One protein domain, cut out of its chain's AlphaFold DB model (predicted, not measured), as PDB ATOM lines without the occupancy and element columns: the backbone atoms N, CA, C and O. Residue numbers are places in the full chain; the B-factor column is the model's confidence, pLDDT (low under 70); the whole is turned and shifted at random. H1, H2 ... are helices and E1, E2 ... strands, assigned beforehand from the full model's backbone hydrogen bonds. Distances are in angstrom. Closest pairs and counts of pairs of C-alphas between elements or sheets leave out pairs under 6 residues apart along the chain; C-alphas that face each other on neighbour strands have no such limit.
ATOM      1  N   LYS A   2     171.518 188.679 156.099       93.69
ATOM      2  CA  LYS A   2     171.739 187.484 155.242       93.69
ATOM      3  C   LYS A   2     172.484 187.761 153.926       93.69
ATOM      4  O   LYS A   2     173.431 187.064 153.577       93.69
ATOM      5  N   TYR A   3     172.098 188.825 153.221       93.88
ATOM      6  CA  TYR A   3     172.773 189.242 151.991       93.88
ATOM      7  C   TYR A   3     174.263 189.560 152.209       93.88
ATOM      8  O   TYR A   3     175.097 189.129 151.414       93.88
ATOM      9  N   LEU A   4     174.607 190.270 153.290       94.06
ATOM     10  CA  LEU A   4     175.982 190.653 153.616       94.06
ATOM     11  C   LEU A   4     176.848 189.412 153.882       94.06
ATOM     12  O   LEU A   4     177.917 189.271 153.288       94.06
ATOM     13  N   ILE A   5     176.377 188.484 154.720       95.06
ATOM     14  CA  ILE A   5     177.145 187.281 155.086       95.06
ATOM     15  C   ILE A   5     177.402 186.357 153.887       95.06
ATOM     16  O   ILE A   5     178.516 185.859 153.729       95.06
ATOM     17  N   ILE A   6     176.435 186.211 152.976       96.56
ATOM     18  CA  ILE A   6     176.600 185.400 151.759       96.56
ATOM     19  C   ILE A   6     177.500 186.117 150.748       96.56
ATOM     20  O   ILE A   6     178.486 185.563 150.265       96.56
ATOM     21  N   ASN A   7     177.186 187.366 150.402       95.31
ATOM     22  CA  ASN A   7     177.815 188.013 149.251       95.31
ATOM     23  C   ASN A   7     179.178 188.619 149.579       95.31
ATOM     24  O   ASN A   7     180.071 188.584 148.725       95.31
ATOM     25  N   ARG A   8     179.359 189.144 150.794       93.12
ATOM     26  CA  ARG A   8     180.612 189.770 151.229       93.12
ATOM     27  C   ARG A   8     181.522 188.779 151.935       93.12
ATOM     28  O   ARG A   8     182.681 188.666 151.550       93.12
ATOM     29  N   PHE A   9     180.991 188.060 152.924       94.25
ATOM     30  CA  PHE A   9     181.775 187.142 153.759       94.25
ATOM     31  C   PHE A   9     181.799 185.697 153.246       94.25
ATOM     32  O   PHE A   9     182.529 184.878 153.791       94.25
ATOM     33  N   LYS A  10     181.075 185.401 152.157       96.38
ATOM     34  CA  LYS A  10     181.115 184.117 151.439       96.38
ATOM     35  C   LYS A  10     180.709 182.911 152.289       96.38
ATOM     36  O   LYS A  10     181.144 181.796 152.010       96.38
ATOM     37  N   PHE A  11     179.834 183.121 153.271       96.44
ATOM     38  CA  PHE A  11     179.212 182.015 153.993       96.44
ATOM     39  C   PHE A  11     178.369 181.174 153.019       96.44
ATOM     40  O   PHE A  11     177.578 181.746 152.255       96.44
ATOM     41  N   PRO A  12     178.521 179.838 153.010       96.00
ATOM     42  CA  PRO A  12     177.684 178.971 152.197       96.00
ATOM     43  C   PRO A  12     176.208 179.117 152.570       96.00
ATOM     44  O   PRO A  12     175.845 179.130 153.739       96.00
ATOM     45  N   GLN A  13     175.323 179.169 151.578       95.00
ATOM     46  CA  GLN A  13     173.894 179.349 151.849       95.00
ATOM     47  C   GLN A  13     173.293 178.208 152.689       95.00
ATOM     48  O   GLN A  13     172.400 178.451 153.491       95.00
ATOM     49  N   HIS A  14     173.802 176.981 152.539       94.38
ATOM     50  CA  HIS A  14     173.354 175.820 153.313       94.38
ATOM     51  C   HIS A  14     173.830 175.828 154.774       94.38
ATOM     52  O   HIS A  14     173.365 175.009 155.556       94.38
ATOM     53  N   SER A  15     174.757 176.718 155.151       95.75
ATOM     54  CA  SER A  15     175.210 176.883 156.536       95.75
ATOM     55  C   SER A  15     174.506 178.050 157.238       95.75
ATOM     56  O   SER A  15     175.030 178.584 158.211       95.75
ATOM     57  N   ILE A  16     173.366 178.507 156.710       97.00
ATOM     58  CA  ILE A  16     172.610 179.642 157.240       97.00
ATOM     59  C   ILE A  16     171.160 179.208 157.438       97.00
ATOM     60  O   ILE A  16     170.440 178.979 156.467       97.00
ATOM     61  N   VAL A  17     170.724 179.181 158.693       97.31
ATOM     62  CA  VAL A  17     169.307 179.116 159.061       97.31
ATOM     63  C   VAL A  17     168.810 180.543 159.279       97.31
ATOM     64  O   VAL A  17     169.520 181.387 159.824       97.31
ATOM     65  N   THR A  18     167.621 180.858 158.777       97.12
ATOM     66  CA  THR A  18     166.966 182.156 158.980       97.12
ATOM     67  C   THR A  18     165.567 181.873 159.492       97.12
ATOM     68  O   THR A  18     164.832 181.163 158.818       97.12
ATOM     69  N   LEU A  19     165.232 182.411 160.665       97.94
ATOM     70  CA  LEU A  19     163.887 182.336 161.220       97.94
ATOM     71  C   LEU A  19     163.217 183.703 161.055       97.94
ATOM     72  O   LEU A  19     163.799 184.700 161.482       97.94
ATOM     73  N   THR A  20     162.048 183.771 160.415       96.19
ATOM     74  CA  THR A  20     161.294 185.031 160.249       96.19
ATOM     75  C   THR A  20     159.788 184.784 160.255       96.19
ATOM     76  O   THR A  20     159.332 183.700 159.901       96.19
ATOM     77  N   GLU A  21     159.009 185.798 160.621       91.06
ATOM     78  CA  GLU A  21     157.537 185.743 160.623       91.06
ATOM     79  C   GLU A  21     156.933 185.619 159.212       91.06
ATOM     80  O   GLU A  21     155.778 185.235 159.057       91.06
ATOM     81  N   GLU A  22     157.716 185.931 158.174       91.06
ATOM     82  CA  GLU A  22     157.302 185.861 156.769       91.06
ATOM     83  C   GLU A  22     157.473 184.454 156.165       91.06
ATOM     84  O   GLU A  22     157.026 184.199 155.041       91.06
ATOM     85  N   GLU A  23     158.134 183.536 156.882       91.69
ATOM     86  CA  GLU A  23     158.370 182.179 156.400       91.69
ATOM     87  C   GLU A  23     157.074 181.362 156.350       91.69
ATOM     88  O   GLU A  23     156.204 181.438 157.216       91.69
ATOM     89  N   LYS A  24     156.952 180.535 155.308       93.00
ATOM     90  CA  LYS A  24     155.803 179.624 155.143       93.00
ATOM     91  C   LYS A  24     156.011 178.285 155.833       93.00
ATOM     92  O   LYS A  24     155.035 177.586 156.093       93.00
ATOM     93  N   ASP A  25     157.268 177.906 156.034       96.12
ATOM     94  CA  ASP A  25     157.631 176.686 156.735       96.12
ATOM     95  C   ASP A  25     157.471 176.912 158.248       96.12
ATOM     96  O   ASP A  25     158.163 177.776 158.795       96.12
ATOM     97  N   PRO A  26     156.588 176.167 158.942       95.94
ATOM     98  CA  PRO A  26     156.392 176.316 160.380       95.94
ATOM     99  C   PRO A  26     157.662 176.101 161.212       95.94
ATOM    100  O   PRO A  26     157.757 176.652 162.307       95.94
ATOM    101  N   GLU A  27     158.640 175.335 160.716       96.25
ATOM    102  CA  GLU A  27     159.925 175.116 161.400       96.25
ATOM    103  C   GLU A  27     160.845 176.346 161.330       96.25
ATOM    104  O   GLU A  27     161.773 176.478 162.128       96.25
ATOM    105  N   LEU A  28     160.570 177.274 160.405       97.00
ATOM    106  CA  LEU A  28     161.338 178.506 160.206       97.00
ATOM    107  C   LEU A  28     160.656 179.757 160.784       97.00
ATOM    108  O   LEU A  28     161.172 180.866 160.651       97.00
ATOM    109  N   ILE A  29     159.523 179.602 161.467       97.88
ATOM    110  CA  ILE A  29     158.889 180.686 162.227       97.88
ATOM    111  C   ILE A  29     159.648 180.867 163.557       97.88
ATOM    112  O   ILE A  29     159.963 179.863 164.198       97.88
ATOM    113  N   PRO A  30     159.944 182.096 164.021       97.75
ATOM    114  CA  PRO A  30     160.758 182.346 165.215       97.75
ATOM    115  C   PRO A  30     159.977 182.142 166.528       97.75
ATOM    116  O   PRO A  30     159.852 183.052 167.344       97.75
ATOM    117  N   THR A  31     159.442 180.940 166.740       98.12
ATOM    118  CA  THR A  31     158.872 180.522 168.031       98.12
ATOM    119  C   THR A  31     159.978 180.209 169.038       98.12
ATOM    120  O   THR A  31     161.108 179.898 168.648       98.12
ATOM    121  N   LEU A  32     159.661 180.211 170.335       97.69
ATOM    122  CA  LEU A  32     160.591 179.844 171.406       97.69
ATOM    123  C   LEU A  32     161.236 178.480 171.132       97.69
ATOM    124  O   LEU A  32     162.449 178.305 171.260       97.69
ATOM    125  N   HIS A  33     160.417 177.513 170.715       98.12
ATOM    126  CA  HIS A  33     160.880 176.174 170.375       98.12
ATOM    127  C   HIS A  33     161.855 176.189 169.191       98.12
ATOM    128  O   HIS A  33     162.949 175.632 169.292       98.12
ATOM    129  N   ASN A  34     161.492 176.852 168.092       98.38
ATOM    130  CA  ASN A  34     162.300 176.854 166.873       98.38
ATOM    131  C   ASN A  34     163.619 177.611 167.058       98.38
ATOM    132  O   ASN A  34     164.653 177.153 166.572       98.38
ATOM    133  N   ILE A  35     163.620 178.721 167.805       98.31
ATOM    134  CA  ILE A  35     164.854 179.448 168.135       98.31
ATOM    135  C   ILE A  35     165.791 178.542 168.939       98.31
ATOM    136  O   ILE A  35     166.960 178.410 168.579       98.31
ATOM    137  N   ARG A  36     165.289 177.839 169.964       98.12
ATOM    138  CA  ARG A  36     166.087 176.872 170.738       98.12
ATOM    139  C   ARG A  36     166.673 175.773 169.861       98.12
ATOM    140  O   ARG A  36     167.875 175.521 169.922       98.12
ATOM    141  N   VAL A  37     165.857 175.149 169.013       98.06
ATOM    142  CA  VAL A  37     166.323 174.119 168.068       98.06
ATOM    143  C   VAL A  37     167.417 174.673 167.149       98.06
ATOM    144  O   VAL A  37     168.454 174.026 166.977       98.06
ATOM    145  N   ALA A  38     167.239 175.884 166.620       98.12
ATOM    146  CA  ALA A  38     168.231 176.541 165.776       98.12
ATOM    147  C   ALA A  38     169.535 176.850 166.528       98.12
ATOM    148  O   ALA A  38     170.605 176.644 165.962       98.12
ATOM    149  N   MET A  39     169.481 177.271 167.797       97.94
ATOM    150  CA  MET A  39     170.678 177.481 168.627       97.94
ATOM    151  C   MET A  39     171.455 176.182 168.859       97.94
ATOM    152  O   MET A  39     172.681 176.162 168.732       97.94
ATOM    153  N   TYR A  40     170.756 175.078 169.140       97.31
ATOM    154  CA  TYR A  40     171.404 173.773 169.266       97.31
ATOM    155  C   TYR A  40     172.049 173.343 167.951       97.31
ATOM    156  O   TYR A  40     173.208 172.937 167.953       97.31
ATOM    157  N   TRP A  41     171.336 173.458 166.827       97.56
ATOM    158  CA  TRP A  41     171.894 173.183 165.500       97.56
ATOM    159  C   TRP A  41     173.124 174.055 165.204       97.56
ATOM    160  O   TRP A  41     174.137 173.546 164.728       97.56
ATOM    161  N   PHE A  42     173.070 175.342 165.545       97.38
ATOM    162  CA  PHE A  42     174.132 176.318 165.292       97.38
ATOM    163  C   PHE A  42     175.451 175.958 165.984       97.38
ATOM    164  O   PHE A  42     176.525 176.217 165.442       97.38
ATOM    165  N   MET A  43     175.377 175.319 167.153       97.31
ATOM    166  CA  MET A  43     176.549 174.912 167.933       97.31
ATOM    167  C   MET A  43     176.987 173.464 167.685       97.31
ATOM    168  O   MET A  43     178.049 173.044 168.158       97.31
ATOM    169  N   GLN A  44     176.212 172.682 166.930       96.62
ATOM    170  CA  GLN A  44     176.559 171.296 166.633       96.62
ATOM    171  C   GLN A  44     177.803 171.204 165.745       96.62
ATOM    172  O   GLN A  44     177.853 171.710 164.629       96.62
ATOM    173  N   GLY A  45     178.810 170.475 166.233       94.69
ATOM    174  CA  GLY A  45     180.014 170.159 165.463       94.69
ATOM    175  C   GLY A  45     181.018 171.306 165.323       94.69
ATOM    176  O   GLY A  45     181.980 171.154 164.568       94.69
ATOM    177  N   VAL A  46     180.831 172.409 166.059       97.81
ATOM    178  CA  VAL A  46     181.767 173.542 166.071       97.81
ATOM    179  C   VAL A  46     183.150 173.094 166.538       97.81
ATOM    180  O   VAL A  46     183.300 172.398 167.546       97.81
ATOM    181  N   LYS A  47     184.180 173.518 165.811       97.62
ATOM    182  CA  LYS A  47     185.582 173.166 166.058       97.62
ATOM    183  C   LYS A  47     186.515 174.356 165.839       97.62
ATOM    184  O   LYS A  47     186.136 175.415 165.345       97.62
ATOM    185  N   ALA A  48     187.777 174.169 166.215       98.00
ATOM    186  CA  ALA A  48     188.819 175.169 166.018       98.00
ATOM    187  C   ALA A  48     188.911 175.607 164.542       98.00
ATOM    188  O   ALA A  48     189.003 174.765 163.647       98.00
ATOM    189  N   GLY A  49     188.942 176.921 164.308       97.06
ATOM    190  CA  GLY A  49     188.979 177.531 162.977       97.06
ATOM    191  C   GLY A  49     187.612 177.958 162.437       97.06
ATOM    192  O   GLY A  49     187.576 178.747 161.492       97.06
ATOM    193  N   ASP A  50     186.509 177.507 163.038       97.56
ATOM    194  CA  ASP A  50     185.171 177.911 162.609       97.56
ATOM    195  C   ASP A  50     184.887 179.379 162.965       97.56
ATOM    196  O   ASP A  50     185.319 179.896 164.000       97.56
ATOM    197  N   SER A  51     184.150 180.056 162.084       97.19
ATOM    198  CA  SER A  51     183.667 181.425 162.279       97.19
ATOM    199  C   SER A  51     182.148 181.430 162.195       97.19
ATOM    200  O   SER A  51     181.580 181.119 161.151       97.19
ATOM    201  N   LEU A  52     181.508 181.779 163.300       98.25
ATOM    202  CA  LEU A  52     180.070 181.776 163.488       98.25
ATOM    203  C   LEU A  52     179.535 183.206 163.509       98.25
ATOM    204  O   LEU A  52     180.189 184.118 164.019       98.25
ATOM    205  N   VAL A  53     178.328 183.391 162.976       97.94
ATOM    206  CA  VAL A  53     177.604 184.664 163.029       97.94
ATOM    207  C   VAL A  53     176.205 184.407 163.569       97.94
ATOM    208  O   VAL A  53     175.439 183.674 162.947       97.94
ATOM    209  N   PHE A  54     175.879 185.023 164.701       97.88
ATOM    210  CA  PHE A  54     174.534 185.038 165.273       97.88
ATOM    211  C   PHE A  54     173.947 186.438 165.092       97.88
ATOM    212  O   PHE A  54     174.588 187.429 165.440       97.88
ATOM    213  N   HIS A  55     172.753 186.541 164.512       96.88
ATOM    214  CA  HIS A  55     172.058 187.816 164.339       96.88
ATOM    215  C   HIS A  55     170.634 187.688 164.855       96.88
ATOM    216  O   HIS A  55     169.913 186.786 164.435       96.88
ATOM    217  N   PHE A  56     170.246 188.609 165.728       95.38
ATOM    218  CA  PHE A  56     168.879 188.768 166.198       95.38
ATOM    219  C   PHE A  56     168.444 190.218 165.989       95.38
ATOM    220  O   PHE A  56     169.223 191.147 166.210       95.38
ATOM    221  N   SER A  57     167.205 190.409 165.551       91.94
ATOM    222  CA  SER A  57     166.568 191.717 165.434       91.94
ATOM    223  C   SER A  57     165.104 191.550 165.795       91.94
ATOM    224  O   SER A  57     164.401 190.803 165.118       91.94
ATOM    225  N   GLY A  58     164.655 192.231 166.841       89.12
ATOM    226  CA  GLY A  58     163.318 192.029 167.390       89.12
ATOM    227  C   GLY A  58     163.148 192.703 168.744       89.12
ATOM    228  O   GLY A  58     163.902 193.611 169.096       89.12
ATOM    229  N   HIS A  59     162.148 192.258 169.500       87.94
ATOM    230  CA  HIS A  59     161.925 192.742 170.856       87.94
ATOM    231  C   HIS A  59     162.911 192.103 171.838       87.94
ATOM    232  O   HIS A  59     163.245 190.921 171.731       87.94
ATOM    233  N   GLY A  60     163.369 192.925 172.777       85.81
ATOM    234  CA  GLY A  60     164.075 192.492 173.972       85.81
ATOM    235  C   GLY A  60     163.424 193.133 175.188       85.81
ATOM    236  O   GLY A  60     162.830 194.214 175.072       85.81
ATOM    237  N   SER A  61     163.492 192.438 176.312       85.19
ATOM    238  CA  SER A  61     162.866 192.815 177.576       85.19
ATOM    239  C   SER A  61     163.846 192.546 178.724       85.19
ATOM    240  O   SER A  61     165.011 192.218 178.495       85.19
ATOM    241  N   GLN A  62     163.394 192.760 179.956       83.94
ATOM    242  CA  GLN A  62     164.140 192.433 181.164       83.94
ATOM    243  C   GLN A  62     163.233 191.690 182.141       83.94
ATOM    244  O   GLN A  62     162.125 192.141 182.455       83.94
ATOM    245  N   GLU A  63     163.730 190.581 182.670       83.12
ATOM    246  CA  GLU A  63     163.111 189.848 183.767       83.12
ATOM    247  C   GLU A  63     163.906 190.067 185.058       83.12
ATOM    248  O   GLU A  63     165.065 190.469 185.060       83.12
ATOM    249  N   ARG A  64     163.268 189.879 186.214       77.38
ATOM    250  CA  ARG A  64     163.960 190.076 187.491       77.38
ATOM    251  C   ARG A  64     164.904 188.904 187.748       77.38
ATOM    252  O   ARG A  64     164.423 187.787 187.923       77.38
ATOM    253  N   ASN A  65     166.194 189.189 187.904       75.00
ATOM    254  CA  ASN A  65     167.196 188.179 188.219       75.00
ATOM    255  C   ASN A  65     167.063 187.728 189.691       75.00
ATOM    256  O   ASN A  65     167.021 188.541 190.626       75.00
ATOM    257  N   TYR A  66     166.997 186.411 189.915       66.19
ATOM    258  CA  TYR A  66     166.926 185.797 191.252       66.19
ATOM    259  C   TYR A  66     168.236 185.121 191.696       66.19
ATOM    260  O   TYR A  66     168.343 184.694 192.851       66.19
ATOM    261  N   THR A  67     169.229 185.024 190.814       66.19
ATOM    262  CA  THR A  67     170.554 184.418 191.017       66.19
ATOM    263  C   THR A  67     171.639 185.426 191.410       66.19
ATOM    264  O   THR A  67     172.687 185.014 191.918       66.19
ATOM    265  N   SER A  68     171.364 186.735 191.338       62.94
ATOM    266  CA  SER A  68     172.240 187.852 191.755       62.94
ATOM    267  C   SER A  68     173.604 187.901 191.055       62.94
ATOM    268  O   SER A  68     174.601 188.343 191.635       62.94
ATOM    269  N   ASP A  69     173.667 187.396 189.831       71.00
ATOM    270  CA  ASP A  69     174.858 187.407 188.990       71.00
ATOM    271  C   ASP A  69     174.983 188.658 188.116       71.00
ATOM    272  O   ASP A  69     176.123 189.053 187.863       71.00
ATOM    273  N   GLU A  70     173.877 189.341 187.814       73.00
ATOM    274  CA  GLU A  70     173.881 190.611 187.083       73.00
ATOM    275  C   GLU A  70     174.090 191.846 187.977       73.00
ATOM    276  O   GLU A  70     173.748 191.876 189.168       73.00
ATOM    277  N   ILE A  71     174.715 192.888 187.412       69.19
ATOM    278  CA  ILE A  71     175.129 194.097 188.154       69.19
ATOM    279  C   ILE A  71     173.927 194.960 188.550       69.19
ATOM    280  O   ILE A  71     173.926 195.547 189.639       69.19
ATOM    281  N   ASP A  72     172.937 195.065 187.670       70.12
ATOM    282  CA  ASP A  72     171.720 195.855 187.865       70.12
ATOM    283  C   ASP A  72     170.570 195.038 188.491       70.12
ATOM    284  O   ASP A  72     169.618 195.621 189.020       70.12
ATOM    285  N   GLY A  73     170.713 193.709 188.532       76.31
ATOM    286  CA  GLY A  73     169.769 192.775 189.139       76.31
ATOM    287  C   GLY A  73     168.612 192.360 188.226       76.31
ATOM    288  O   GLY A  73     167.589 191.895 188.745       76.31
ATOM    289  N   TYR A  74     168.758 192.524 186.913       80.50
ATOM    290  CA  TYR A  74     167.813 192.066 185.896       80.50
ATOM    291  C   TYR A  74     168.519 191.142 184.903       80.50
ATOM    292  O   TYR A  74     169.708 191.299 184.691       80.50
ATOM    293  N   ASP A  75     167.787 190.168 184.366       83.62
ATOM    294  CA  ASP A  75     168.243 189.328 183.255       83.62
ATOM    295  C   ASP A  75     167.665 189.906 181.965       83.62
ATOM    296  O   ASP A  75     166.461 190.201 181.891       83.62
ATOM    297  N   GLU A  76     168.493 190.063 180.941       88.50
ATOM    298  CA  GLU A  76     168.047 190.484 179.623       88.50
ATOM    299  C   GLU A  76     167.411 189.321 178.872       88.50
ATOM    300  O   GLU A  76     167.852 188.171 178.933       88.50
ATOM    301  N   THR A  77     166.376 189.620 178.091       91.06
ATOM    302  CA  THR A  77     165.653 188.585 177.356       91.06
ATOM    303  C   THR A  77     165.454 188.933 175.890       91.06
ATOM    304  O   THR A  77     165.338 190.094 175.491       91.06
ATOM    305  N   LEU A  78     165.399 187.897 175.054       92.81
ATOM    306  CA  LEU A  78     164.888 187.980 173.689       92.81
ATOM    307  C   LEU A  78     163.447 187.483 173.680       92.81
ATOM    308  O   LEU A  78     163.169 186.425 174.242       92.81
ATOM    309  N   CYS A  79     162.555 188.191 172.990       94.00
ATOM    310  CA  CYS A  79     161.151 187.797 172.873       94.00
ATOM    311  C   CYS A  79     160.927 187.021 171.558       94.00
ATOM    312  O   CYS A  79     160.994 187.624 170.479       94.00
ATOM    313  N   PRO A  80     160.659 185.701 171.598       96.25
ATOM    314  CA  PRO A  80     160.172 184.962 170.434       96.25
ATOM    315  C   PRO A  80     158.789 185.446 169.992       96.25
ATOM    316  O   PRO A  80     158.109 186.162 170.718       96.25
ATOM    317  N   LEU A  81     158.312 184.984 168.836       95.62
ATOM    318  CA  LEU A  81     156.987 185.364 168.332       95.62
ATOM    319  C   LEU A  81     155.837 184.969 169.278       95.62
ATOM    320  O   LEU A  81     154.822 185.650 169.356       95.62
ATOM    321  N   ASP A  82     155.990 183.860 169.997       96.62
ATOM    322  CA  ASP A  82     154.996 183.266 170.894       96.62
ATOM    323  C   ASP A  82     155.291 183.520 172.384       96.62
ATOM    324  O   ASP A  82     154.781 182.797 173.251       96.62
ATOM    325  N   TYR A  83     156.089 184.557 172.684       95.31
ATOM    326  CA  TYR A  83     156.559 184.877 174.036       95.31
ATOM    327  C   TYR A  83     155.430 185.072 175.057       95.31
ATOM    328  O   TYR A  83     155.554 184.619 176.191       95.31
ATOM    329  N   GLU A  84     154.287 185.638 174.656       92.94
ATOM    330  CA  GLU A  84     153.128 185.826 175.546       92.94
ATOM    331  C   GLU A  84     152.599 184.504 176.128       92.94
ATOM    332  O   GLU A  84     152.007 184.481 177.207       92.94
ATOM    333  N   THR A  85     152.794 183.394 175.409       96.50
ATOM    334  CA  THR A  85     152.285 182.071 175.799       96.50
ATOM    335  C   THR A  85     153.365 181.117 176.283       96.50
ATOM    336  O   THR A  85     153.097 180.308 177.170       96.50
ATOM    337  N   ASN A  86     154.567 181.197 175.709       95.94
ATOM    338  CA  ASN A  86     155.652 180.252 175.970       95.94
ATOM    339  C   ASN A  86     156.813 180.865 176.767       95.94
ATOM    340  O   ASN A  86     157.668 180.118 177.242       95.94
ATOM    341  N   GLY A  87     156.808 182.182 176.974       94.00
ATOM    342  CA  GLY A  87     157.853 182.923 177.671       94.00
ATOM    343  C   GLY A  87     158.986 183.395 176.758       94.00
ATOM    344  O   GLY A  87     159.003 183.148 175.550       94.00
ATOM    345  N   GLU A  88     159.934 184.093 177.367       94.56
ATOM    346  CA  GLU A  88     161.078 184.714 176.704       94.56
ATOM    347  C   GLU A  88     162.331 183.818 176.788       94.56
ATOM    348  O   GLU A  88     162.334 182.771 177.443       94.56
ATOM    349  N   ILE A  89     163.399 184.196 176.079       95.19
ATOM    350  CA  ILE A  89     164.711 183.538 176.167       95.19
ATOM    351  C   ILE A  89     165.640 184.443 176.964       95.19
ATOM    352  O   ILE A  89     166.038 185.487 176.455       95.19
ATOM    353  N   VAL A  90     166.010 184.017 178.169       93.56
ATOM    354  CA  VAL A  90     166.966 184.730 179.028       93.56
ATOM    355  C   VAL A  90     168.401 184.622 178.490       93.56
ATOM    356  O   VAL A  90     168.807 183.590 177.935       93.56
ATOM    357  N   ASP A  91     169.178 185.684 178.654       92.06
ATOM    358  CA  ASP A  91     170.618 185.788 178.385       92.06
ATOM    359  C   ASP A  91     171.449 184.633 178.953       92.06
ATOM    360  O   ASP A  91     172.345 184.119 178.279       92.06
ATOM    361  N   ASP A  92     171.069 184.128 180.115       91.75
ATOM    362  CA  ASP A  92     171.708 183.041 180.833       91.75
ATOM    363  C   ASP A  92     171.635 181.715 180.040       91.75
ATOM    364  O   ASP A  92     172.599 180.937 179.934       91.75
ATOM    365  N   GLU A  93     170.488 181.484 179.385       95.06
ATOM    366  CA  GLU A  93     170.248 180.376 178.455       95.06
ATOM    367  C   GLU A  93     171.047 180.567 177.159       95.06
ATOM    368  O   GLU A  93     171.660 179.617 176.648       95.06
ATOM    369  N   LEU A  94     171.086 181.797 176.638       96.31
ATOM    370  CA  LEU A  94     171.871 182.134 175.450       96.31
ATOM    371  C   LEU A  94     173.366 181.926 175.707       96.31
ATOM    372  O   LEU A  94     174.055 181.315 174.889       96.31
ATOM    373  N   ASN A  95     173.872 182.352 176.863       96.56
ATOM    374  CA  ASN A  95     175.248 182.151 177.293       96.56
ATOM    375  C   ASN A  95     175.560 180.655 177.449       96.56
ATOM    376  O   ASN A  95     176.579 180.173 176.938       96.56
ATOM    377  N   ALA A  96     174.663 179.900 178.101       96.88
ATOM    378  CA  ALA A  96     174.765 178.444 178.243       96.88
ATOM    379  C   ALA A  96     174.924 177.728 176.907       96.88
ATOM    380  O   ALA A  96     175.695 176.771 176.804       96.88
ATOM    381  N   THR A  97     174.190 178.191 175.900       97.75
ATOM    382  CA  THR A  97     174.072 177.499 174.621       97.75
ATOM    383  C   THR A  97     175.129 177.967 173.627       97.75
ATOM    384  O   THR A  97     175.744 177.134 172.971       97.75
ATOM    385  N   LEU A  98     175.386 179.274 173.528       97.94
ATOM    386  CA  LEU A  98     176.186 179.883 172.456       97.94
ATOM    387  C   LEU A  98     177.608 180.276 172.890       97.94
ATOM    388  O   LEU A  98     178.526 180.255 172.068       97.94
ATOM    389  N   VAL A  99     177.813 180.632 174.163       97.75
ATOM    390  CA  VAL A  99     179.084 181.197 174.658       97.75
ATOM    391  C   VAL A  99     179.929 180.142 175.355       97.75
ATOM    392  O   VAL A  99     181.031 179.823 174.898       97.75
ATOM    393  N   ARG A 100     179.420 179.567 176.452       97.25
ATOM    394  CA  ARG A 100     180.151 178.593 177.280       97.25
ATOM    395  C   ARG A 100     180.728 177.412 176.497       97.25
ATOM    396  O   ARG A 100     181.898 177.094 176.721       97.25
ATOM    397  N   PRO A 101     179.998 176.769 175.567       97.56
ATOM    398  CA  PRO A 101     180.526 175.612 174.850       97.56
ATOM    399  C   PRO A 101     181.484 175.973 173.708       97.56
ATOM    400  O   PRO A 101     182.089 175.063 173.141       97.56
ATOM    401  N   LEU A 102     181.661 177.257 173.364       98.25
ATOM    402  CA  LEU A 102     182.481 177.659 172.219       98.25
ATOM    403  C   LEU A 102     183.953 177.232 172.412       98.25
ATOM    404  O   LEU A 102     184.627 177.741 173.318       98.25
ATOM    405  N   PRO A 103     184.480 176.319 171.574       97.88
ATOM    406  CA  PRO A 103     185.774 175.699 171.806       97.88
ATOM    407  C   PRO A 103     186.930 176.598 171.377       97.88
ATOM    408  O   PRO A 103     186.798 177.513 170.559       97.88
ATOM    409  N   ARG A 104     188.119 176.268 171.880       98.19
ATOM    410  CA  ARG A 104     189.356 176.960 171.527       98.19
ATOM    411  C   ARG A 104     189.565 177.090 170.022       98.19
ATOM    412  O   ARG A 104     189.601 176.103 169.296       98.19
ATOM    413  N   GLY A 105     189.797 178.327 169.584       97.44
ATOM    414  CA  GLY A 105     190.078 178.658 168.189       97.44
ATOM    415  C   GLY A 105     188.841 178.833 167.307       97.44
ATOM    416  O   GLY A 105     189.016 179.189 166.145       97.44
ATOM    417  N   ALA A 106     187.628 178.604 167.819       98.38
ATOM    418  CA  ALA A 106     186.394 179.031 167.162       98.38
ATOM    419  C   ALA A 106     186.081 180.495 167.511       98.38
ATOM    420  O   ALA A 106     186.471 180.985 168.577       98.38
ATOM    421  N   LYS A 107     185.382 181.190 166.611       98.31
ATOM    422  CA  LYS A 107     184.987 182.593 166.780       98.31
ATOM    423  C   LYS A 107     183.491 182.765 166.582       98.31
ATOM    424  O   LYS A 107     182.973 182.290 165.582       98.31
ATOM    425  N   LEU A 108     182.827 183.497 167.464       98.38
ATOM    426  CA  LEU A 108     181.429 183.891 167.336       98.38
ATOM    427  C   LEU A 108     181.329 185.415 167.282       98.38
ATOM    428  O   LEU A 108     181.756 186.112 168.200       98.38
ATOM    429  N   LEU A 109     180.739 185.927 166.207       97.25
ATOM    430  CA  LEU A 109     180.298 187.311 166.109       97.25
ATOM    431  C   LEU A 109     178.780 187.354 166.297       97.25
ATOM    432  O   LEU A 109     178.037 186.877 165.440       97.25
ATOM    433  N   ALA A 110     178.326 187.933 167.399       97.19
ATOM    434  CA  ALA A 110     176.921 188.177 167.674       97.19
ATOM    435  C   ALA A 110     176.553 189.631 167.343       97.19
ATOM    436  O   ALA A 110     177.302 190.565 167.634       97.19
ATOM    437  N   LEU A 111     175.394 189.823 166.721       94.81
ATOM    438  CA  LEU A 111     174.772 191.122 166.501       94.81
ATOM    439  C   LEU A 111     173.335 191.055 166.999       94.81
ATOM    440  O   LEU A 111     172.531 190.323 166.424       94.81
ATOM    441  N   ILE A 112     173.016 191.806 168.046       93.00
ATOM    442  CA  ILE A 112     171.695 191.776 168.676       93.00
ATOM    443  C   ILE A 112     171.102 193.182 168.638       93.00
ATOM    444  O   ILE A 112     171.595 194.112 169.268       93.00
ATOM    445  N   ASP A 113     170.065 193.338 167.825       89.69
ATOM    446  CA  ASP A 113     169.339 194.585 167.599       89.69
ATOM    447  C   ASP A 113     167.997 194.516 168.334       89.69
ATOM    448  O   ASP A 113     166.959 194.191 167.752       89.69
ATOM    449  N   ALA A 114     168.064 194.711 169.651       84.81
ATOM    450  CA  ALA A 114     166.929 194.644 170.566       84.81
ATOM    451  C   ALA A 114     167.083 195.676 171.699       84.81
ATOM    452  O   ALA A 114     168.196 196.125 171.996       84.81
ATOM    453  N   CYS A 115     165.971 196.054 172.333       78.38
ATOM    454  CA  CYS A 115     165.998 196.865 173.557       78.38
ATOM    455  C   CYS A 115     166.626 196.059 174.704       78.38
ATOM    456  O   CYS A 115     166.509 194.839 174.691       78.38
ATOM    457  N   HIS A 116     167.278 196.738 175.658       73.06
ATOM    458  CA  HIS A 116     167.925 196.094 176.815       73.06
ATOM    459  C   HIS A 116     168.825 194.920 176.393       73.06
ATOM    460  O   HIS A 116     168.643 193.793 176.813       73.06
ATOM    461  N   SER A 117     169.726 195.154 175.434       72.44
ATOM    462  CA  SER A 117     170.593 194.102 174.887       72.44
ATOM    463  C   SER A 117     172.075 194.351 175.143       72.44
ATOM    464  O   SER A 117     172.908 193.634 174.583       72.44
ATOM    465  N   GLY A 118     172.428 195.374 175.932       73.12
ATOM    466  CA  GLY A 118     173.813 195.769 176.169       73.12
ATOM    467  C   GLY A 118     174.638 194.645 176.788       73.12
ATOM    468  O   GLY A 118     175.712 194.328 176.271       73.12
ATOM    469  N   THR A 119     174.086 193.992 177.806       82.06
ATOM    470  CA  THR A 119     174.679 192.885 178.577       82.06
ATOM    471  C   THR A 119     174.292 191.488 178.093       82.06
ATOM    472  O   THR A 119     174.853 190.509 178.574       82.06
ATOM    473  N   MET A 120     173.457 191.388 177.049       88.25
ATOM    474  CA  MET A 120     173.038 190.121 176.440       88.25
ATOM    475  C   MET A 120     174.229 189.165 176.214       88.25
ATOM    476  O   MET A 120     175.289 189.581 175.742       88.25
ATOM    477  N   LEU A 121     174.038 187.865 176.461       92.56
ATOM    478  CA  LEU A 121     175.079 186.818 176.445       92.56
ATOM    479  C   LEU A 121     176.058 186.823 177.636       92.56
ATOM    480  O   LEU A 121     177.013 186.042 177.590       92.56
ATOM    481  N   ASP A 122     175.876 187.654 178.660       91.19
ATOM    482  CA  ASP A 122     176.648 187.696 179.919       91.19
ATOM    483  C   ASP A 122     178.165 187.701 179.700       91.19
ATOM    484  O   ASP A 122     178.942 186.942 180.306       91.19
ATOM    485  N   LEU A 123     178.621 188.500 178.733       93.56
ATOM    486  CA  LEU A 123     180.039 188.537 178.407       93.56
ATOM    487  C   LEU A 123     180.818 189.228 179.536       93.56
ATOM    488  O   LEU A 123     180.460 190.314 179.978       93.56
ATOM    489  N   PRO A 124     181.970 188.675 179.961       91.88
ATOM    490  CA  PRO A 124     182.695 189.165 181.136       91.88
ATOM    491  C   PRO A 124     183.315 190.559 180.964       91.88
ATOM    492  O   PRO A 124     183.798 191.138 181.936       91.88
ATOM    493  N   TYR A 125     183.372 191.070 179.733       92.06
ATOM    494  CA  TYR A 125     183.978 192.355 179.416       92.06
ATOM    495  C   TYR A 125     183.058 193.157 178.511       92.06
ATOM    496  O   TYR A 125     182.757 192.735 177.393       92.06
ATOM    497  N   PHE A 126     182.716 194.356 178.961       90.25
ATOM    498  CA  PHE A 126     181.877 195.285 178.223       90.25
ATOM    499  C   PHE A 126     182.715 196.461 177.724       90.25
ATOM    500  O   PHE A 126     183.493 197.052 178.476       90.25
ATOM    501  N   CYS A 127     182.595 196.797 176.439       89.50
ATOM    502  CA  CYS A 127     183.325 197.906 175.832       89.50
ATOM    503  C   CYS A 127     182.360 198.966 175.336       89.50
ATOM    504  O   CYS A 127     181.601 198.735 174.397       89.50
ATOM    505  N   ARG A 128     182.488 200.172 175.879       85.50
ATOM    506  CA  ARG A 128     181.776 201.344 175.376       85.50
ATOM    507  C   ARG A 128     182.739 202.404 174.895       85.50
ATOM    508  O   ARG A 128     183.864 202.539 175.367       85.50
ATOM    509  N   MET A 129     182.275 203.216 173.960       83.50
ATOM    510  CA  MET A 129     182.996 204.415 173.559       83.50
ATOM    511  C   MET A 129     182.468 205.600 174.368       83.50
ATOM    512  O   MET A 129     181.261 205.827 174.387       83.50
ATOM    513  N   ASP A 130     183.331 206.392 175.000       81.50
ATOM    514  CA  ASP A 130     182.911 207.609 175.702       81.50
ATOM    515  C   ASP A 130     182.550 208.749 174.716       81.50
ATOM    516  O   ASP A 130     182.590 208.593 173.488       81.50
ATOM    517  N   ARG A 131     182.140 209.918 175.231       75.62
ATOM    518  CA  ARG A 131     181.822 211.099 174.396       75.62
ATOM    519  C   ARG A 131     183.047 211.669 173.670       75.62
ATOM    520  O   ARG A 131     182.885 212.323 172.641       75.62
ATOM    521  N   THR A 132     184.245 211.405 174.188       82.00
ATOM    522  CA  THR A 132     185.529 211.850 173.623       82.00
ATOM    523  C   THR A 132     186.073 210.892 172.558       82.00
ATOM    524  O   THR A 132     187.067 211.202 171.907       82.00
ATOM    525  N   GLY A 133     185.408 209.752 172.337       79.88
ATOM    526  CA  GLY A 133     185.805 208.753 171.347       79.88
ATOM    527  C   GLY A 133     186.824 207.732 171.860       79.88
ATOM    528  O   GLY A 133     187.425 207.030 171.048       79.88
ATOM    529  N   ARG A 134     187.040 207.645 173.179       86.12
ATOM    530  CA  ARG A 134     187.922 206.641 173.794       86.12
ATOM    531  C   ARG A 134     187.140 205.381 174.140       86.12
ATOM    532  O   ARG A 134     185.993 205.472 174.568       86.12
ATOM    533  N   TYR A 135     187.779 204.226 173.985       87.88
ATOM    534  CA  TYR A 135     187.241 202.947 174.443       87.88
ATOM    535  C   TYR A 135     187.408 202.832 175.958       87.88
ATOM    536  O   TYR A 135     188.501 203.057 176.483       87.88
ATOM    537  N   VAL A 136     186.328 202.483 176.641       88.81
ATOM    538  CA  VAL A 136     186.272 202.209 178.073       88.81
ATOM    539  C   VAL A 136     185.835 200.762 178.219       88.81
ATOM    540  O   VAL A 136     184.798 200.379 177.685       88.81
ATOM    541  N   TRP A 137     186.659 199.981 178.912       90.88
ATOM    542  CA  TRP A 137     186.386 198.584 179.213       90.88
ATOM    543  C   TRP A 137     185.932 198.453 180.657       90.88
ATOM    544  O   TRP A 137     186.553 199.021 181.558       90.88
ATOM    545  N   GLU A 138     184.870 197.691 180.852       90.38
ATOM    546  CA  GLU A 138     184.271 197.395 182.144       90.38
ATOM    547  C   GLU A 138     184.314 195.886 182.383       90.38
ATOM    548  O   GLU A 138     184.233 195.086 181.450       90.38
ATOM    549  N   ASP A 139     184.523 195.514 183.643       90.25
ATOM    550  CA  ASP A 139     184.547 194.127 184.091       90.25
ATOM    551  C   ASP A 139     183.154 193.764 184.593       90.25
ATOM    552  O   ASP A 139     182.702 194.303 185.605       90.25
ATOM    553  N   HIS A 140     182.483 192.897 183.845       88.94
ATOM    554  CA  HIS A 140     181.113 192.451 184.099       88.94
ATOM    555  C   HIS A 140     181.083 191.014 184.626       88.94
ATOM    556  O   HIS A 140     180.052 190.356 184.632       88.94
ATOM    557  N   ARG A 141     182.219 190.481 185.093       89.38
ATOM    558  CA  ARG A 141     182.233 189.147 185.704       89.38
ATOM    559  C   ARG A 141     181.340 189.119 186.950       89.38
ATOM    560  O   ARG A 141     181.473 189.996 187.812       89.38
ATOM    561  N   PRO A 142     180.508 188.076 187.111       85.12
ATOM    562  CA  PRO A 142     179.552 188.023 188.201       85.12
ATOM    563  C   PRO A 142     180.269 187.888 189.545       85.12
ATOM    564  O   PRO A 142     181.231 187.125 189.703       85.12
ATOM    565  N   ARG A 143     179.773 188.602 190.562       82.50
ATOM    566  CA  ARG A 143     180.351 188.581 191.924       82.50
ATOM    567  C   ARG A 143     180.247 187.215 192.600       82.50
ATOM    568  O   ARG A 143     181.036 186.923 193.496       82.50
ATOM    569  N   SER A 144     179.296 186.390 192.165       83.69
ATOM    570  CA  SER A 144     179.124 185.000 192.598       83.69
ATOM    571  C   SER A 144     180.308 184.102 192.219       83.69
ATOM    572  O   SER A 144     180.491 183.044 192.821       83.69
ATOM    573  N   GLY A 145     181.124 184.510 191.240       84.19
ATOM    574  CA  GLY A 145     182.196 183.691 190.677       84.19
ATOM    575  C   GLY A 145     181.711 182.661 189.652       84.19
ATOM    576  O   GLY A 145     182.513 181.838 189.207       84.19
ATOM    577  N   SER A 146     180.430 182.700 189.266       86.62
ATOM    578  CA  SER A 146     179.887 181.874 188.184       86.62
ATOM    579  C   SER A 146     180.662 182.098 186.883       86.62
ATOM    580  O   SER A 146     180.933 183.225 186.473       86.62
ATOM    581  N   TRP A 147     181.045 181.012 186.215       88.25
ATOM    582  CA  TRP A 147     181.768 181.107 184.950       88.25
ATOM    583  C   TRP A 147     180.798 181.336 183.785       88.25
ATOM    584  O   TRP A 147     180.039 180.432 183.443       88.25
ATOM    585  N   LYS A 148     180.887 182.512 183.151       90.81
ATOM    586  CA  LYS A 148     180.111 182.915 181.957       90.81
ATOM    587  C   LYS A 148     180.976 183.044 180.686       90.81
ATOM    588  O   LYS A 148     180.519 183.489 179.641       90.81
ATOM    589  N   GLY A 149     182.257 182.665 180.760       93.12
ATOM    590  CA  GLY A 149     183.200 182.744 179.636       93.12
ATOM    591  C   GLY A 149     183.141 181.544 178.681       93.12
ATOM    592  O   GLY A 149     182.497 180.532 178.949       93.12
ATOM    593  N   THR A 150     183.881 181.618 177.575       96.12
ATOM    594  CA  THR A 150     183.958 180.549 176.561       96.12
ATOM    595  C   THR A 150     184.843 179.373 176.992       96.12
ATOM    596  O   THR A 150     185.710 179.509 177.858       96.12
ATOM    597  N   SER A 151     184.738 178.230 176.304       95.56
ATOM    598  CA  SER A 151     185.678 177.095 176.407       95.56
ATOM    599  C   SER A 151     186.958 177.314 175.569       95.56
ATOM    600  O   SER A 151     187.479 176.428 174.882       95.56
ATOM    601  N   GLY A 152     187.473 178.548 175.596       95.56
ATOM    602  CA  GLY A 152     188.685 178.987 174.901       95.56
ATOM    603  C   GLY A 152     188.462 179.622 173.525       95.56
ATOM    604  O   GLY A 152     189.445 180.014 172.888       95.56
ATOM    605  N   GLY A 153     187.219 179.680 173.039       97.62
ATOM    606  CA  GLY A 153     186.846 180.421 171.830       97.62
ATOM    607  C   GLY A 153     186.817 181.940 172.037       97.62
ATOM    608  O   GLY A 153     187.007 182.435 173.147       97.62
ATOM    609  N   GLU A 154     186.558 182.687 170.966       97.88
ATOM    610  CA  GLU A 154     186.431 184.151 170.983       97.88
ATOM    611  C   GLU A 154     184.988 184.552 170.659       97.88
ATOM    612  O   GLU A 154     184.465 184.143 169.627       97.88
ATOM    613  N   VAL A 155     184.346 185.348 171.518       97.88
ATOM    614  CA  VAL A 155     182.997 185.890 171.280       97.88
ATOM    615  C   VAL A 155     183.076 187.410 171.266       97.88
ATOM    616  O   VAL A 155     183.675 188.001 172.162       97.88
ATOM    617  N   ILE A 156     182.466 188.035 170.259       96.19
ATOM    618  CA  ILE A 156     182.277 189.485 170.171       96.19
ATOM    619  C   ILE A 156     180.797 189.754 169.933       96.19
ATOM    620  O   ILE A 156     180.235 189.228 168.975       96.19
ATOM    621  N   LEU A 157     180.195 190.596 170.767       95.06
ATOM    622  CA  LEU A 157     178.826 191.070 170.614       95.06
ATOM    623  C   LEU A 157     178.818 192.550 170.215       95.06
ATOM    624  O   LEU A 157     179.526 193.364 170.808       95.06
ATOM    625  N   PHE A 158     177.997 192.893 169.225       92.69
ATOM    626  CA  PHE A 158     177.498 194.251 169.024       92.69
ATOM    627  C   PHE A 158     176.019 194.300 169.404       92.69
ATOM    628  O   PHE A 158     175.216 193.566 168.824       92.69
ATOM    629  N   SER A 159     175.673 195.178 170.340       87.81
ATOM    630  CA  SER A 159     174.310 195.402 170.818       87.81
ATOM    631  C   SER A 159     173.842 196.836 170.559       87.81
ATOM    632  O   SER A 159     174.643 197.738 170.284       87.81
ATOM    633  N   GLY A 160     172.520 197.018 170.539       70.44
ATOM    634  CA  GLY A 160     171.847 198.210 170.021       70.44
ATOM    635  C   GLY A 160     171.345 199.232 171.045       70.44
ATOM    636  O   GLY A 160     170.606 200.120 170.629       70.44
ATOM    637  N   CYS A 161     171.696 199.158 172.335       65.75
ATOM    638  CA  CYS A 161     171.171 200.094 173.343       65.75
ATOM    639  C   CYS A 161     172.142 200.352 174.517       65.75
ATOM    640  O   CYS A 161     173.027 199.538 174.766       65.75
ATOM    641  N   ASP A 162     171.968 201.486 175.212       52.56
ATOM    642  CA  ASP A 162     172.544 201.771 176.541       52.56
ATOM    643  C   ASP A 162     171.541 201.277 177.608       52.56
ATOM    644  O   ASP A 162     170.395 201.729 177.625       52.56
ATOM    645  N   ASP A 163     171.969 200.423 178.542       44.22
ATOM    646  CA  ASP A 163     171.113 199.743 179.543       44.22
ATOM    647  C   ASP A 163     170.554 200.669 180.658       44.22
ATOM    648  O   ASP A 163     170.088 200.228 181.707       44.22
ATOM    649  N   HIS A 164     170.600 201.994 180.475       40.78
ATOM    650  CA  HIS A 164     170.278 202.988 181.514       40.78
ATOM    651  C   HIS A 164     169.220 204.031 181.131       40.78
ATOM    652  O   HIS A 164     169.092 205.055 181.810       40.78
ATOM    653  N   GLN A 165     168.426 203.805 180.085       37.91
ATOM    654  CA  GLN A 165     167.245 204.640 179.856       37.91
ATOM    655  C   GLN A 165     166.077 204.150 180.726       37.91
ATOM    656  O   GLN A 165     165.628 203.014 180.621       37.91
TER     657      GLN A 165
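What this domain is: This is residues 2 to 165 of the 216 residues of the protein "Metacaspase-3" of Capsicum chinense (UniProt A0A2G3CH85). A short wall of three parallel strands, E1, E4 and E7, stands with two helices, H2 and H4, that only graze it, while two separate hairpins, E2 with E3 and E5 with E6, extend the body, E5 and E6 beyond the E7 edge. E1 turns sharply into E2, H1 lies beyond the E1 edge, and long loops fill much of the rest. The printed part has 164 residues, in the order H1 H2 E1 E2 E3 H3 H4 E4 E5 E6 E7; its class is mixed, helices and strands, with 71 residues in named elements, under half. It is compact, with a radius of gyration of the C-alphas of 16.0 A, and spans 42 by 39 by 32 A.

How they stand to each other: Begin at H1, residues 2 to 7, which is not on the sheet of E1, residues 51 to 57, E4, residues 107 to 113, and E7, residues 154 to 159. H2, residues 32 to 43, only just is on that sheet and only grazes it, with residues 39 to 43. E1 and E7 are its edge strands; look for N 54 and O 109 at 2.9 A between E1 and E4, parallel at 9 degrees, and N 110 and O 156 at 2.8 A between E4 and E7, parallel at 11 degrees. E1 runs on into E2, residues 60 to 64, at 87 degrees. E2 forms an antiparallel hairpin with E3, residues 74 to 78, where N 63 and O 75 are 2.9 A apart. H3, residues 83 to 86, is close but not clearly touching H2, the closest C-alphas being Leu 32 and Asn 86 at 6.7 A. H4, residues 91 to 99, grazes the sheet with residues 98 to 99 and touches residues 39 to 43 of H2, at a shallow tilt of 29 degrees, the same way; C-alphas 43 and 98 are closest, 6.7 A. E5, residues 125 to 129, is near E7 and makes a hairpin with E6, residues 135 to 139, with N 128 and O 136 at 2.9 A. In H1, H2 and H4 every O i to N i+4 pair is within hydrogen-bond range; H3 is too short for one.

Where its parts are: Find C-alpha 2 at (171.739, 187.484, 155.242), where H1 begins. H2 measures 17.1 A, E1 20.2 A, E4 19.7 A and E7 16.5 A, which ends at C-alpha 159, (174.310, 195.402, 170.818).

The domain as a whole: The C-alphas of Asp 25 and Thr 132, the two farthest apart, are 48.0 A apart. The printed part has no cut. The long links are H1 to H2, E4 to E5 and E6 to E7. Mean pLDDT of the printed part is 90.0; residues 66 to 68, 71 and 161 to 165 are under 70.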